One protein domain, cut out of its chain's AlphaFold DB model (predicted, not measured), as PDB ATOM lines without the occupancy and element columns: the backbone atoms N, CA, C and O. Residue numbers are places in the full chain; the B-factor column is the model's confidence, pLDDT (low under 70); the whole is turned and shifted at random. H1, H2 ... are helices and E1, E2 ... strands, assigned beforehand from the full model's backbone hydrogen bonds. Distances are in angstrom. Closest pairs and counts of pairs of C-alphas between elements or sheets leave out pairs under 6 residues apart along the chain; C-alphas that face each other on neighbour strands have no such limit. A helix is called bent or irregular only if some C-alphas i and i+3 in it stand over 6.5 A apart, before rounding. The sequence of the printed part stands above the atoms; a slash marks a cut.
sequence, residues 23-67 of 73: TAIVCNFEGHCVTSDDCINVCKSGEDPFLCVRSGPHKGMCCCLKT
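This is residues 23 to 67 of the 73 residues of the protein "Putative defensin-like protein 277" of Arabidopsis thaliana (UniProt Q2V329). A small antiparallel sheet of three strands, with the last strand, E3, in the middle between E1 and E2, has one short helix, H1, packed over one face. The other face has no named helix on it, and E2 and E3 make a hairpin. The printed part has 45 residues, with one named helix and three named strands in the order E1, H1, E2, E3; the sheet's order is E1, E3, E2. The class is mixed, helices and strands, though under half of the residues are in named elements. The whole is compact, with a radius of gyration of the C-alphas of 9.5 A and spans of 24 by 21 by 11 A.

The inner strand of the sheet is E3, residues 61 to 66. Its neighbour E1, residues 26 to 32, is an edge strand and antiparallel to it, with 147 degrees between their directions; N 30 and O 62 are 2.9 A apart and N 64 and O 28 are 2.9 A apart, within hydrogen-bond range. The other edge strand, E2, residues 50 to 52, is antiparallel to E3 at 162 degrees, with N 63 and O 51 2.8 A apart, within hydrogen-bond range. H1, residues 38 to 42, is on the sheet, at a height over the sheet of 7.5 A. It is only just over E3, with 3 of its 5 C-alphas falling on that strand. The closest C-alphas of H1 and E3 are those of Cys 39 and Cys 62, 5.5 A apart. The closest C-alphas of H1 and E1 are those of Gly 31 and Val 42, at 6.1 A. E1, H1 and E2 form a split strand-helix-strand unit, two strands running the same way with a helix between them along the chain and E3 between them in the sheet; its crossover is right-handed. In H1, 0 of 1 O i to N i+4 pairs and 1 of 2 O i to N i+3 pairs are within hydrogen-bond range.

E1 begins at C-alpha 26, (4.595, -16.580, 47.864), and is 17.8 A long. H1 begins at C-alpha 38, (-14.141, -12.213, 50.463), and is 7.1 A long; it is neither bent nor irregular, but only just: C-alphas 38 and 41 are 6.5 A apart. E2 is 7.1 A long. E3 is 15.2 A long and ends at C-alpha 66, (3.034, -11.463, 49.827).

The two C-alphas farthest apart are those of Thr 23 and Val 34, at 28.3 A, and the outline is only just flat. The printed part has no cut. The link from E1 to H1 is tight, and those from H1 to E2 and from E2 to E3 are short. The mean pLDDT of the printed part is 82.5; residues 23 to 25, 45 to 48 and 67 are under 70.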
ATOM      1  N   THR A  23      12.019 -13.723  42.548       54.80
ATOM      2  CA  THR A  23      11.012 -13.152  43.432       54.80
ATOM      3  C   THR A  23       9.843 -14.121  43.389       54.80
ATOM      4  O   THR A  23       8.903 -13.960  42.613       54.80
ATOM      5  N   ALA A  24       9.963 -15.224  44.126       60.54
ATOM      6  CA  ALA A  24       8.905 -16.193  44.257       60.54
ATOM      7  C   ALA A  24       7.767 -15.442  44.931       60.54
ATOM      8  O   ALA A  24       7.864 -15.056  46.096       60.54
ATOM      9  N   ILE A  25       6.722 -15.158  44.162       64.15
ATOM     10  CA  ILE A  25       5.491 -14.626  44.714       64.15
ATOM     11  C   ILE A  25       4.945 -15.746  45.597       64.15
ATOM     12  O   ILE A  25       4.516 -16.788  45.098       64.15
ATOM     13  N   VAL A  26       5.054 -15.573  46.913       74.33
ATOM     14  CA  VAL A  26       4.595 -16.580  47.864       74.33
ATOM     15  C   VAL A  26       3.120 -16.328  48.120       74.33
ATOM     16  O   VAL A  26       2.718 -15.276  48.615       74.33
ATOM     17  N   CYS A  27       2.314 -17.319  47.768       82.13
ATOM     18  CA  CYS A  27       0.910 -17.369  48.118       82.13
ATOM     19  C   CYS A  27       0.765 -17.925  49.537       82.13
ATOM     20  O   CYS A  27       1.024 -19.106  49.768       82.13
ATOM     21  N   ASN A  28       0.329 -17.087  50.474       85.90
ATOM     22  CA  ASN A  28      -0.082 -17.546  51.793       85.90
ATOM     23  C   ASN A  28      -1.586 -17.810  51.776       85.90
ATOM     24  O   ASN A  28      -2.372 -16.895  51.528       85.90
ATOM     25  N   PHE A  29      -1.978 -19.062  52.012       87.57
ATOM     26  CA  PHE A  29      -3.387 -19.429  52.090       87.57
ATOM     27  C   PHE A  29      -3.953 -19.033  53.453       87.57
ATOM     28  O   PHE A  29      -3.577 -19.603  54.476       87.57
ATOM     29  N   GLU A  30      -4.853 -18.057  53.464       87.50
ATOM     30  CA  GLU A  30      -5.496 -17.529  54.665       87.50
ATOM     31  C   GLU A  30      -7.020 -17.569  54.453       87.50
ATOM     32  O   GLU A  30      -7.501 -17.264  53.371       87.50
ATOM     33  N   GLY A  31      -7.800 -17.970  55.460       89.31
ATOM     34  CA  GLY A  31      -9.273 -17.922  55.420       89.31
ATOM     35  C   GLY A  31      -9.972 -18.722  54.303       89.31
ATOM     36  O   GLY A  31      -9.358 -19.395  53.476       89.31
ATOM     37  N   HIS A  32     -11.304 -18.654  54.305       92.08
ATOM     38  CA  HIS A  32     -12.166 -19.246  53.280       92.08
ATOM     39  C   HIS A  32     -12.782 -18.168  52.389       92.08
ATOM     40  O   HIS A  32     -13.001 -17.047  52.837       92.08
ATOM     41  N   CYS A  33     -13.112 -18.530  51.150       92.40
ATOM     42  CA  CYS A  33     -13.724 -17.627  50.182       92.40
ATOM     43  C   CYS A  33     -14.662 -18.340  49.207       92.40
ATOM     44  O   CYS A  33     -14.466 -19.504  48.843       92.40
ATOM     45  N   VAL A  34     -15.658 -17.595  48.730       91.57
ATOM     46  CA  VAL A  34     -16.522 -17.953  47.597       91.57
ATOM     47  C   VAL A  34     -16.258 -17.016  46.418       91.57
ATOM     48  O   VAL A  34     -16.423 -17.402  45.261       91.57
ATOM     49  N   THR A  35     -15.810 -15.797  46.685       88.16
ATOM     50  CA  THR A  35     -15.470 -14.748  45.725       88.16
ATOM     51  C   THR A  35     -14.114 -14.143  46.072       88.16
ATOM     52  O   THR A  35     -13.601 -14.346  47.170       88.16
ATOM     53  N   SER A  36     -13.486 -13.441  45.128       85.12
ATOM     54  CA  SER A  36     -12.216 -12.764  45.420       85.12
ATOM     55  C   SER A  36     -12.403 -11.606  46.405       85.12
ATOM     56  O   SER A  36     -11.487 -11.329  47.168       85.12
ATOM     57  N   ASP A  37     -13.584 -10.986  46.447       86.89
ATOM     58  CA  ASP A  37     -13.910  -9.905  47.384       86.89
ATOM     59  C   ASP A  37     -13.913 -10.362  48.849       86.89
ATOM     60  O   ASP A  37     -13.522  -9.601  49.733       86.89
ATOM     61  N   ASP A  38     -14.245 -11.632  49.115       87.73
ATOM     62  CA  ASP A  38     -14.141 -12.213  50.463       87.73
ATOM     63  C   ASP A  38     -12.704 -12.121  51.005       87.73
ATOM     64  O   ASP A  38     -12.482 -11.996  52.210       87.73
ATOM     65  N   CYS A  39     -11.718 -12.134  50.105       88.22
ATOM     66  CA  CYS A  39     -10.307 -12.102  50.452       88.22
ATOM     67  C   CYS A  39      -9.784 -10.710  50.805       88.22
ATOM     68  O   CYS A  39      -8.727 -10.637  51.426       88.22
ATOM     69  N   ILE A  40     -10.526  -9.635  50.507       85.88
ATOM     70  CA  ILE A  40     -10.144  -8.254  50.856       85.88
ATOM     71  C   ILE A  40      -9.921  -8.122  52.366       85.88
ATOM     72  O   ILE A  40      -8.943  -7.534  52.813       85.88
ATOM     73  N   ASN A  41     -10.820  -8.703  53.167       83.69
ATOM     74  CA  ASN A  41     -10.741  -8.623  54.627       83.69
ATOM     75  C   ASN A  41      -9.802  -9.678  55.232       83.69
ATOM     76  O   ASN A  41      -9.340  -9.529  56.363       83.69
ATOM     77  N   VAL A  42      -9.552 -10.764  54.499       86.87
ATOM     78  CA  VAL A  42      -8.697 -11.871  54.942       86.87
ATOM     79  C   VAL A  42      -7.226 -11.519  54.738       86.87
ATOM     80  O   VAL A  42      -6.418 -11.652  55.659       86.87
ATOM     81  N   CYS A  43      -6.882 -11.021  53.555       84.01
ATOM     82  CA  CYS A  43      -5.553 -10.544  53.223       84.01
ATOM     83  C   CYS A  43      -5.388  -9.132  53.785       84.01
ATOM     84  O   CYS A  43      -5.642  -8.140  53.116       84.01
ATOM     85  N   LYS A  44      -4.976  -9.051  55.055       72.88
ATOM     86  CA  LYS A  44      -4.857  -7.794  55.825       72.88
ATOM     87  C   LYS A  44      -3.977  -6.721  55.172       72.88
ATOM     88  O   LYS A  44      -4.063  -5.557  55.550       72.88
ATOM     89  N   SER A  45      -3.130  -7.108  54.224       63.80
ATOM     90  CA  SER A  45      -2.379  -6.186  53.384       63.80
ATOM     91  C   SER A  45      -3.286  -5.695  52.256       63.80
ATOM     92  O   SER A  45      -3.326  -6.306  51.194       63.80
ATOM     93  N   GLY A  46      -4.007  -4.591  52.458       57.25
ATOM     94  CA  GLY A  46      -4.892  -3.991  51.444       57.25
ATOM     95  C   GLY A  46      -4.205  -3.531  50.144       57.25
ATOM     96  O   GLY A  46      -4.856  -2.926  49.299       57.25
ATOM     97  N   GLU A  47      -2.911  -3.803  49.991       62.51
ATOM     98  CA  GLU A  47      -2.089  -3.503  48.816       62.51
ATOM     99  C   GLU A  47      -1.631  -4.766  48.068       62.51
ATOM    100  O   GLU A  47      -1.312  -4.695  46.882       62.51
ATOM    101  N   ASP A  48      -1.628  -5.930  48.725       66.04
ATOM    102  CA  ASP A  48      -1.137  -7.169  48.129       66.04
ATOM    103  C   ASP A  48      -2.231  -7.819  47.263       66.04
ATOM    104  O   ASP A  48      -3.386  -7.924  47.695       66.04
ATOM    105  N   PRO A  49      -1.909  -8.313  46.054       79.44
ATOM    106  CA  PRO A  49      -2.900  -8.978  45.228       79.44
ATOM    107  C   PRO A  49      -3.400 -10.252  45.926       79.44
ATOM    108  O   PRO A  49      -2.628 -11.085  46.404       79.44
ATOM    109  N   PHE A  50      -4.718 -10.420  45.973       86.79
ATOM    110  CA  PHE A  50      -5.369 -11.589  46.555       86.79
ATOM    111  C   PHE A  50      -6.256 -12.284  45.526       86.79
ATOM    112  O   PHE A  50      -6.804 -11.663  44.615       86.79
ATOM    113  N   LEU A  51      -6.419 -13.599  45.668       89.17
ATOM    114  CA  LEU A  51      -7.353 -14.370  44.847       89.17
ATOM    115  C   LEU A  51      -8.032 -15.468  45.652       89.17
ATOM    116  O   LEU A  51      -7.434 -16.063  46.546       89.17
ATOM    117  N   CYS A  52      -9.272 -15.780  45.287       91.61
ATOM    118  CA  CYS A  52      -9.961 -16.951  45.804       91.61
ATOM    119  C   CYS A  52      -9.658 -18.179  44.939       91.61
ATOM    120  O   CYS A  52      -9.970 -18.206  43.744       91.61
ATOM    121  N   VAL A  53      -9.064 -19.215  45.530       92.25
ATOM    122  CA  VAL A  53      -8.648 -20.421  44.802       92.25
ATOM    123  C   VAL A  53      -9.870 -21.204  44.313       92.25
ATOM    124  O   VAL A  53     -10.729 -21.612  45.096       92.25
ATOM    125  N   ARG A  54      -9.944 -21.467  43.003       91.44
ATOM    126  CA  ARG A  54     -11.105 -22.126  42.368       91.44
ATOM    127  C   ARG A  54     -10.955 -23.631  42.151       91.44
ATOM    128  O   ARG A  54     -11.959 -24.315  41.941       91.44
ATOM    129  N   SER A  55      -9.738 -24.157  42.219       90.34
ATOM    130  CA  SER A  55      -9.430 -25.557  41.917       90.34
ATOM    131  C   SER A  55      -8.247 -26.070  42.741       90.34
ATOM    132  O   SER A  55      -7.486 -25.293  43.311       90.34
ATOM    133  N   GLY A  56      -8.102 -27.394  42.812       91.04
ATOM    134  CA  GLY A  56      -7.018 -28.038  43.554       91.04
ATOM    135  C   GLY A  56      -7.290 -28.186  45.060       91.04
ATOM    136  O   GLY A  56      -8.428 -28.019  45.506       91.04
ATOM    137  N   PRO A  57      -6.255 -28.532  45.846       90.84
ATOM    138  CA  PRO A  57      -6.399 -28.884  47.263       90.84
ATOM    139  C   PRO A  57      -6.784 -27.699  48.159       90.84
ATOM    140  O   PRO A  57      -7.394 -27.901  49.200       90.84
ATOM    141  N   HIS A  58      -6.482 -26.468  47.739       89.31
ATOM    142  CA  HIS A  58      -6.803 -25.239  48.475       89.31
ATOM    143  C   HIS A  58      -8.071 -24.547  47.959       89.31
ATOM    144  O   HIS A  58      -8.269 -23.359  48.194       89.31
ATOM    145  N   LYS A  59      -8.928 -25.257  47.211       91.28
ATOM    146  CA  LYS A  59     -10.169 -24.691  46.669       91.28
ATOM    147  C   LYS A  59     -11.018 -24.066  47.783       91.28
ATOM    148  O   LYS A  59     -11.329 -24.721  48.775       91.28
ATOM    149  N   GLY A  60     -11.447 -22.826  47.564       92.54
ATOM    150  CA  GLY A  60     -12.238 -22.055  48.521       92.54
ATOM    151  C   GLY A  60     -11.417 -21.432  49.649       92.54
ATOM    152  O   GLY A  60     -11.989 -21.142  50.695       92.54
ATOM    153  N   MET A  61     -10.103 -21.252  49.461       92.62
ATOM    154  CA  MET A  61      -9.223 -20.484  50.353       92.62
ATOM    155  C   MET A  61      -8.705 -19.218  49.667       92.62
ATOM    156  O   MET A  61      -8.528 -19.212  48.442       92.62
ATOM    157  N   CYS A  62      -8.436 -18.161  50.439       91.32
ATOM    158  CA  CYS A  62      -7.797 -16.964  49.898       91.32
ATOM    159  C   CYS A  62      -6.296 -17.164  49.801       91.32
ATOM    160  O   CYS A  62      -5.650 -17.585  50.749       91.32
ATOM    161  N   CYS A  63      -5.744 -16.822  48.652       89.80
ATOM    162  CA  CYS A  63      -4.321 -16.738  48.415       89.80
ATOM    163  C   CYS A  63      -3.904 -15.272  48.533       89.80
ATOM    164  O   CYS A  63      -4.206 -14.481  47.641       89.80
ATOM    165  N   CYS A  64      -3.241 -14.919  49.632       86.66
ATOM    166  CA  CYS A  64      -2.664 -13.597  49.842       86.66
ATOM    167  C   CYS A  64      -1.235 -13.608  49.298       86.66
ATOM    168  O   CYS A  64      -0.361 -14.279  49.860       86.66
ATOM    169  N   LEU A  65      -0.997 -12.923  48.179       80.66
ATOM    170  CA  LEU A  65       0.318 -12.886  47.549       80.66
ATOM    171  C   LEU A  65       1.183 -11.882  48.301       80.66
ATOM    172  O   LEU A  65       1.047 -10.685  48.099       80.66
ATOM    173  N   LYS A  66       2.081 -12.356  49.162       71.12
ATOM    174  CA  LYS A  66       3.034 -11.463  49.827       71.12
ATOM    175  C   LYS A  66       4.261 -11.352  48.939       71.12
ATOM    176  O   LYS A  66       4.912 -12.360  48.645       71.12
ATOM    177  N   THR A  67       4.611 -10.140  48.517       63.19
ATOM    178  CA  THR A  67       5.967  -9.905  48.020       63.19
ATOM    179  C   THR A  67       6.897 -10.106  49.202       63.19
ATOM    180  O   THR A  67       6.821  -9.374  50.187       63.19
TER     181      THR A  67